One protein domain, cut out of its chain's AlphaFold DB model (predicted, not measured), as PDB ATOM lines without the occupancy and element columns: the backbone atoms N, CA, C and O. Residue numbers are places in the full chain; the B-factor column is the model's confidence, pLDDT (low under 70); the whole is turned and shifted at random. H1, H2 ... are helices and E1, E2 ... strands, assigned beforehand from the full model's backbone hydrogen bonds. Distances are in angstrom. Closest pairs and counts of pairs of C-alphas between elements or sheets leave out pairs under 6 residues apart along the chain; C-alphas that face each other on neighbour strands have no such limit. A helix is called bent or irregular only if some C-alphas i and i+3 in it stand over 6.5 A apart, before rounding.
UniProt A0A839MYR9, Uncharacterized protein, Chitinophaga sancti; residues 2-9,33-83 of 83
ATOM      1  N   ALA A   2      -4.007  54.552 190.522       85.50
ATOM      2  CA  ALA A   2      -4.257  55.722 191.374       85.50
ATOM      3  C   ALA A   2      -5.564  56.413 190.957       85.50
ATOM      4  O   ALA A   2      -5.896  56.393 189.776       85.50
ATOM      5  N   LYS A   3      -6.273  57.035 191.907       85.19
ATOM      6  CA  LYS A   3      -7.540  57.744 191.669       85.19
ATOM      7  C   LYS A   3      -7.434  59.216 192.044       85.19
ATOM      8  O   LYS A   3      -6.757  59.552 193.017       85.19
ATOM      9  N   ALA A   4      -8.125  60.081 191.306       77.12
ATOM     10  CA  ALA A   4      -8.179  61.514 191.582       77.12
ATOM     11  C   ALA A   4      -9.536  62.123 191.211       77.12
ATOM     12  O   ALA A   4     -10.295  61.563 190.419       77.12
ATOM     13  N   TRP A   5      -9.821  63.287 191.798       82.50
ATOM     14  CA  TRP A   5     -10.941  64.130 191.393       82.50
ATOM     15  C   TRP A   5     -10.563  64.955 190.165       82.50
ATOM     16  O   TRP A   5      -9.550  65.654 190.167       82.50
ATOM     17  N   PHE A   6     -11.410  64.908 189.143       78.38
ATOM     18  CA  PHE A   6     -11.305  65.711 187.931       78.38
ATOM     19  C   PHE A   6     -12.470  66.698 187.912       78.38
ATOM     20  O   PHE A   6     -13.626  66.285 187.830       78.38
ATOM     21  N   MET A   7     -12.165  67.988 188.051       76.25
ATOM     22  CA  MET A   7     -13.160  69.064 188.108       76.25
ATOM     23  C   MET A   7     -13.430  69.630 186.712       76.25
ATOM     24  O   MET A   7     -12.496  69.904 185.961       76.25
ATOM     25  N   PHE A   8     -14.702  69.862 186.395       72.75
ATOM     26  CA  PHE A   8     -15.149  70.477 185.151       72.75
ATOM     27  C   PHE A   8     -15.526  71.933 185.409       72.75
ATOM     28  O   PHE A   8     -16.386  72.240 186.237       72.75
ATOM     29  N   THR A   9     -14.884  72.859 184.701       58.31
ATOM     30  CA  THR A   9     -15.119  74.298 184.892       58.31
ATOM     31  C   THR A   9     -16.399  74.790 184.212       58.31
ATOM     32  O   THR A   9     -16.893  75.861 184.560       58.31
ATOM     33  N   VAL A  33     -31.746  68.574 182.328       45.50
ATOM     34  CA  VAL A  33     -32.731  67.878 183.147       45.50
ATOM     35  C   VAL A  33     -32.540  68.391 184.574       45.50
ATOM     36  O   VAL A  33     -31.538  68.113 185.220       45.50
ATOM     37  N   ASN A  34     -33.486  69.209 185.039       51.38
ATOM     38  CA  ASN A  34     -33.589  69.762 186.398       51.38
ATOM     39  C   ASN A  34     -32.468  70.717 186.869       51.38
ATOM     40  O   ASN A  34     -32.256  70.876 188.071       51.38
ATOM     41  N   GLY A  35     -31.774  71.408 185.962       56.66
ATOM     42  CA  GLY A  35     -30.990  72.592 186.336       56.66
ATOM     43  C   GLY A  35     -29.649  72.344 187.055       56.66
ATOM     44  O   GLY A  35     -29.158  73.230 187.751       56.66
ATOM     45  N   SER A  36     -29.041  71.162 186.906       61.22
ATOM     46  CA  SER A  36     -27.708  70.839 187.451       61.22
ATOM     47  C   SER A  36     -26.774  70.286 186.368       61.22
ATOM     48  O   SER A  36     -27.225  69.627 185.434       61.22
ATOM     49  N   VAL A  37     -25.464  70.532 186.490       72.88
ATOM     50  CA  VAL A  37     -24.425  70.009 185.575       72.88
ATOM     51  C   VAL A  37     -23.400  69.173 186.333       72.88
ATOM     52  O   VAL A  37     -23.251  69.326 187.541       72.88
ATOM     53  N   ILE A  38     -22.664  68.290 185.652       76.75
ATOM     54  CA  ILE A  38     -21.556  67.569 186.296       76.75
ATOM     55  C   ILE A  38     -20.426  68.556 186.609       76.75
ATOM     56  O   ILE A  38     -19.897  69.209 185.714       76.75
ATOM     57  N   GLY A  39     -20.069  68.666 187.888       74.69
ATOM     58  CA  GLY A  39     -19.003  69.537 188.382       74.69
ATOM     59  C   GLY A  39     -17.677  68.815 188.600       74.69
ATOM     60  O   GLY A  39     -16.624  69.410 188.396       74.69
ATOM     61  N   ALA A  40     -17.704  67.538 188.993       78.75
ATOM     62  CA  ALA A  40     -16.495  66.729 189.129       78.75
ATOM     63  C   ALA A  40     -16.791  65.229 189.085       78.75
ATOM     64  O   ALA A  40     -17.890  64.801 189.440       78.75
ATOM     65  N   ILE A  41     -15.785  64.436 188.717       85.62
ATOM     66  CA  ILE A  41     -15.810  62.971 188.815       85.62
ATOM     67  C   ILE A  41     -14.589  62.440 189.569       85.62
ATOM     68  O   ILE A  41     -13.505  63.019 189.482       85.62
ATOM     69  N   TYR A  42     -14.755  61.326 190.276       87.50
ATOM     70  CA  TYR A  42     -13.664  60.572 190.885       87.50
ATOM     71  C   TYR A  42     -13.370  59.345 190.028       87.50
ATOM     72  O   TYR A  42     -14.192  58.436 189.927       87.50
ATOM     73  N   ALA A  43     -12.210  59.332 189.380       85.19
ATOM     74  CA  ALA A  43     -11.873  58.324 188.383       85.19
ATOM     75  C   ALA A  43     -10.446  57.806 188.570       85.19
ATOM     76  O   ALA A  43      -9.601  58.460 189.192       85.19
ATOM     77  N   ASP A  44     -10.181  56.626 188.010       87.31
ATOM     78  CA  ASP A  44      -8.819  56.131 187.854       87.31
ATOM     79  C   ASP A  44      -8.024  57.054 186.923       87.31
ATOM     80  O   ASP A  44      -8.559  57.645 185.985       87.31
ATOM     81  N   ILE A  45      -6.735  57.204 187.207       84.12
ATOM     82  CA  ILE A  45      -5.821  58.013 186.408       84.12
ATOM     83  C   ILE A  45      -5.286  57.182 185.245       84.12
ATOM     84  O   ILE A  45      -4.693  56.119 185.444       84.12
ATOM     85  N   GLU A  46      -5.406  57.732 184.044       80.62
ATOM     86  CA  GLU A  46      -4.785  57.233 182.825       80.62
ATOM     87  C   GLU A  46      -3.732  58.230 182.323       80.62
ATOM     88  O   GLU A  46      -3.965  59.441 182.306       80.62
ATOM     89  N   ILE A  47      -2.552  57.744 181.923       77.75
ATOM     90  CA  ILE A  47      -1.492  58.583 181.346       77.75
ATOM     91  C   ILE A  47      -1.447  58.328 179.844       77.75
ATOM     92  O   ILE A  47      -0.958  57.298 179.392       77.75
ATOM     93  N   ILE A  48      -1.929  59.295 179.066       72.00
ATOM     94  CA  ILE A  48      -1.973  59.231 177.603       72.00
ATOM     95  C   ILE A  48      -1.069  60.331 177.052       72.00
ATOM     96  O   ILE A  48      -1.313  61.515 177.285       72.00
ATOM     97  N   HIS A  49      -0.019  59.954 176.315       79.69
ATOM     98  CA  HIS A  49       0.958  60.892 175.737       79.69
ATOM     99  C   HIS A  49       1.559  61.868 176.772       79.69
ATOM    100  O   HIS A  49       1.667  63.068 176.524       79.69
ATOM    101  N   GLY A  50       1.890  61.369 177.969       73.69
ATOM    102  CA  GLY A  50       2.435  62.185 179.062       73.69
ATOM    103  C   GLY A  50       1.423  63.122 179.735       73.69
ATOM    104  O   GLY A  50       1.803  63.889 180.615       73.69
ATOM    105  N   LYS A  51       0.138  63.061 179.357       72.19
ATOM    106  CA  LYS A  51      -0.948  63.820 179.986       72.19
ATOM    107  C   LYS A  51      -1.771  62.915 180.897       72.19
ATOM    108  O   LYS A  51      -2.133  61.809 180.505       72.19
ATOM    109  N   VAL A  52      -2.093  63.416 182.086       74.62
ATOM    110  CA  VAL A  52      -2.996  62.767 183.047       74.62
ATOM    111  C   VAL A  52      -4.444  62.985 182.608       74.62
ATOM    112  O   VAL A  52      -4.838  64.117 182.328       74.62
ATOM    113  N   ARG A  53      -5.229  61.911 182.538       76.25
ATOM    114  CA  ARG A  53      -6.636  61.903 182.115       76.25
ATOM    115  C   ARG A  53      -7.472  61.008 183.036       76.25
ATOM    116  O   ARG A  53      -6.917  60.079 183.624       76.25
ATOM    117  N   PRO A  54      -8.783  61.259 183.172       82.56
ATOM    118  CA  PRO A  54      -9.671  60.331 183.856       82.56
ATOM    119  C   PRO A  54      -9.958  59.113 182.969       82.56
ATOM    120  O   PRO A  54     -10.317  59.266 181.802       82.56
ATOM    121  N   HIS A  55      -9.855  57.916 183.535       83.38
ATOM    122  CA  HIS A  55     -10.345  56.689 182.920       83.38
ATOM    123  C   HIS A  55     -11.848  56.542 183.192       83.38
ATOM    124  O   HIS A  55     -12.272  56.371 184.338       83.38
ATOM    125  N   ILE A  56     -12.665  56.624 182.142       83.25
ATOM    126  CA  ILE A  56     -14.129  56.603 182.249       83.25
ATOM    127  C   ILE A  56     -14.654  55.201 181.934       83.25
ATOM    128  O   ILE A  56     -14.981  54.900 180.784       83.25
ATOM    129  N   SER A  57     -14.735  54.351 182.962       83.31
ATOM    130  CA  SER A  57     -15.300  53.002 182.834       83.31
ATOM    131  C   SER A  57     -16.795  53.038 182.495       83.31
ATOM    132  O   SER A  57     -17.467  54.056 182.686       83.31
ATOM    133  N   LEU A  58     -17.340  51.916 182.016       81.12
ATOM    134  CA  LEU A  58     -18.768  51.799 181.709       81.12
ATOM    135  C   LEU A  58     -19.637  52.052 182.953       81.12
ATOM    136  O   LEU A  58     -20.669  52.713 182.864       81.12
ATOM    137  N   GLU A  59     -19.206  51.578 184.121       86.50
ATOM    138  CA  GLU A  59     -19.893  51.809 185.393       86.50
ATOM    139  C   GLU A  59     -19.939  53.300 185.736       86.50
ATOM    140  O   GLU A  59     -20.999  53.814 186.088       86.50
ATOM    141  N   LEU A  60     -18.820  54.015 185.568       85.25
ATOM    142  CA  LEU A  60     -18.770  55.454 185.815       85.25
ATOM    143  C   LEU A  60     -19.622  56.232 184.799       85.25
ATOM    144  O   LEU A  60     -20.270  57.207 185.169       85.25
ATOM    145  N   GLN A  61     -19.688  55.794 183.537       82.19
ATOM    146  CA  GLN A  61     -20.586  56.387 182.532       82.19
ATOM    147  C   GLN A  61     -22.060  56.241 182.923       82.19
ATOM    148  O   GLN A  61     -22.832  57.199 182.815       82.19
ATOM    149  N   LEU A  62     -22.452  55.057 183.401       82.88
ATOM    150  CA  LEU A  62     -23.804  54.807 183.898       82.88
ATOM    151  C   LEU A  62     -24.103  55.666 185.131       82.88
ATOM    152  O   LEU A  62     -25.170  56.271 185.203       82.88
ATOM    153  N   GLU A  63     -23.157  55.777 186.064       86.00
ATOM    154  CA  GLU A  63     -23.284  56.620 187.257       86.00
ATOM    155  C   GLU A  63     -23.474  58.098 186.885       86.00
ATOM    156  O   GLU A  63     -24.408  58.733 187.372       86.00
ATOM    157  N   ILE A  64     -22.661  58.625 185.962       83.38
ATOM    158  CA  ILE A  64     -22.797  59.991 185.431       83.38
ATOM    159  C   ILE A  64     -24.196  60.198 184.841       83.38
ATOM    160  O   ILE A  64     -24.881  61.156 185.200       83.38
ATOM    161  N   THR A  65     -24.644  59.270 183.991       80.50
ATOM    162  CA  THR A  65     -25.958  59.341 183.336       80.50
ATOM    163  C   THR A  65     -27.093  59.361 184.362       80.50
ATOM    164  O   THR A  65     -27.991  60.201 184.296       80.50
ATOM    165  N   MET A  66     -27.041  58.469 185.354       83.31
ATOM    166  CA  MET A  66     -28.054  58.379 186.406       83.31
ATOM    167  C   MET A  66     -28.087  59.631 187.286       83.31
ATOM    168  O   MET A  66     -29.165  60.118 187.625       83.31
ATOM    169  N   VAL A  67     -26.922  60.179 187.631       82.25
ATOM    170  CA  VAL A  67     -26.787  61.406 188.430       82.25
ATOM    171  C   VAL A  67     -27.394  62.608 187.709       82.25
ATOM    172  O   VAL A  67     -28.100  63.393 188.341       82.25
ATOM    173  N   GLN A  68     -27.197  62.723 186.394       76.69
ATOM    174  CA  GLN A  68     -27.819  63.771 185.577       76.69
ATOM    175  C   GLN A  68     -29.342  63.615 185.495       76.69
ATOM    176  O   GLN A  68     -30.065  64.571 185.761       76.69
ATOM    177  N   LEU A  69     -29.837  62.411 185.186       76.69
ATOM    178  CA  LEU A  69     -31.276  62.149 185.056       76.69
ATOM    179  C   LEU A  69     -32.034  62.362 186.372       76.69
ATOM    180  O   LEU A  69     -33.146  62.886 186.375       76.69
ATOM    181  N   LEU A  70     -31.442  61.945 187.494       81.56
ATOM    182  CA  LEU A  70     -32.089  61.994 188.806       81.56
ATOM    183  C   LEU A  70     -31.784  63.269 189.593       81.56
ATOM    184  O   LEU A  70     -32.439  63.512 190.606       81.56
ATOM    185  N   CYS A  71     -30.787  64.051 189.171       76.12
ATOM    186  CA  CYS A  71     -30.248  65.185 189.924       76.12
ATOM    187  C   CYS A  71     -29.921  64.840 191.381       76.12
ATOM    188  O   CYS A  71     -30.260  65.561 192.319       76.12
ATOM    189  N   ARG A  72     -29.255  63.698 191.569       75.44
ATOM    190  CA  ARG A  72     -28.776  63.236 192.874       75.44
ATOM    191  C   ARG A  72     -27.272  63.038 192.814       75.44
ATOM    192  O   ARG A  72     -26.815  62.431 191.853       75.44
ATOM    193  N   PRO A  73     -26.507  63.512 193.811       71.88
ATOM    194  CA  PRO A  73     -25.075  63.254 193.860       71.88
ATOM    195  C   PRO A  73     -24.808  61.753 194.003       71.88
ATOM    196  O   PRO A  73     -25.630  61.016 194.555       71.88
ATOM    197  N   SER A  74     -23.638  61.318 193.547       87.81
ATOM    198  CA  SER A  74     -23.154  59.954 193.738       87.81
ATOM    199  C   SER A  74     -21.727  59.956 194.279       87.81
ATOM    200  O   SER A  74     -21.043  60.979 194.262       87.81
ATOM    201  N   THR A  75     -21.268  58.808 194.775       89.25
ATOM    202  CA  THR A  75     -19.945  58.648 195.388       89.25
ATOM    203  C   THR A  75     -18.811  59.087 194.458       89.25
ATOM    204  O   THR A  75     -17.833  59.658 194.936       89.25
ATOM    205  N   ASN A  76     -18.943  58.869 193.145       87.75
ATOM    206  CA  ASN A  76     -17.911  59.208 192.165       87.75
ATOM    207  C   ASN A  76     -18.288  60.385 191.258       87.75
ATOM    208  O   ASN A  76     -17.528  60.701 190.344       87.75
ATOM    209  N   VAL A  77     -19.434  61.039 191.477       86.25
ATOM    210  CA  VAL A  77     -19.933  62.112 190.604       86.25
ATOM    211  C   VAL A  77     -20.572  63.222 191.435       86.25
ATOM    212  O   VAL A  77     -21.564  63.013 192.136       86.25
ATOM    213  N   LEU A  78     -20.028  64.430 191.307       80.50
ATOM    214  CA  LEU A  78     -20.536  65.631 191.961       80.50
ATOM    215  C   LEU A  78     -21.259  66.522 190.955       80.50
ATOM    216  O   LEU A  78     -20.730  66.834 189.887       80.50
ATOM    217  N   LEU A  79     -22.456  66.968 191.333       79.06
ATOM    218  CA  LEU A  79     -23.210  67.983 190.605       79.06
ATOM    219  C   LEU A  79     -22.756  69.384 191.026       79.06
ATOM    220  O   LEU A  79     -22.494  69.641 192.201       79.06
ATOM    221  N   LYS A  80     -22.707  70.298 190.061       73.12
ATOM    222  CA  LYS A  80     -22.584  71.739 190.254       73.12
ATOM    223  C   LYS A  80     -23.942  72.376 189.916       73.12
ATOM    224  O   LYS A  80     -24.485  72.080 188.846       73.12
ATOM    225  N   PRO A  81     -24.502  73.224 190.796       64.44
ATOM    226  CA  PRO A  81     -25.729  73.951 190.494       64.44
ATOM    227  C   PRO A  81     -25.514  74.899 189.307       64.44
ATOM    228  O   PRO A  81     -24.428  75.468 189.151       64.44
ATOM    229  N   LEU A  82     -26.539  75.062 188.468       63.00
ATOM    230  CA  LEU A  82     -26.574  76.147 187.490       63.00
ATOM    231  C   LEU A  82     -26.837  77.456 188.241       63.00
ATOM    232  O   LEU A  82     -27.860  77.575 188.914       63.00
ATOM    233  N   ASN A  83     -25.899  78.399 188.153       55.06
ATOM    234  CA  ASN A  83     -26.143  79.792 188.526       55.06
ATOM    235  C   ASN A  83     -26.869  80.515 187.393       55.06
ATOM    236  O   ASN A  83     -26.519  80.232 186.223       55.06
TER     237      ASN A  83
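AT A GLANCE: This is residues 2 to 9 and 33 to 83 of the 83 residues of an uncharacterized protein of Chitinophaga sancti (UniProt A0A839MYR9). One long, bent strand, E2, makes the backbone of a strongly twisted sheet, with the short strands E1, E3 and E4 paired to different stretches of it and the helix H1 packed over E2 and E4. The printed part has 59 residues, with one named helix and four named strands in the order E1, E2, E3, H1, E4, and its class is mixed. The branched sheet is antiparallel in its three neighbour pairs. The whole is only just compact, close to loose, with a radius of gyration of the C-alphas of 12.0 A, and only just elongated, spanning 37 by 24 by 16 A.

IN THESE COORDINATES: E2 is residues 36 to 48, 29.9 A long, from C-alpha 36 at (-27.708, 70.839, 187.451), and bends by 79 degrees at residue 44. E1 is residues 3 to 7, 13.1 A, beginning at C-alpha 3 at (-7.540, 57.744, 191.669). E3 is residues 51 to 55, 12.2 A. E4 is residues 77 to 81, 13.2 A, ending at C-alpha 81 at (-25.729, 73.951, 190.494). H1 is residues 58 to 70, 18.2 A.

HOW THE PARTS SIT: E1 lies on one side of E2, with N 6 and O 41 within hydrogen-bond range at 2.8 A. On the other side are E3, a hairpin with E2, with N 46 and O 53 at 2.8 A, and E4, with N 39 and O 78 at 2.8 A. E1 and E4 are apart. H1 is on the sheet at a height of 9.6 A, over E2 and E4, and runs along the strands, at 3 degrees to E2 on the local plane. The closest C-alphas of H1 and E4 are those of Ile 64 and Val 77, 6.3 A apart. In H1 every O i to N i+4 pair is within hydrogen-bond range.

THE WHOLE: The C-alphas farthest apart, those of Asn 34 and Gly 50, are 37.5 A apart. Residues 10 to 32 are not printed, and C-alphas 9 and 33 are 18.8 A apart across this cut. Of the links that are printed whole, none is long. The pLDDT is under 70 at residue 9, residues 33 to 36 and residues 81 to 83.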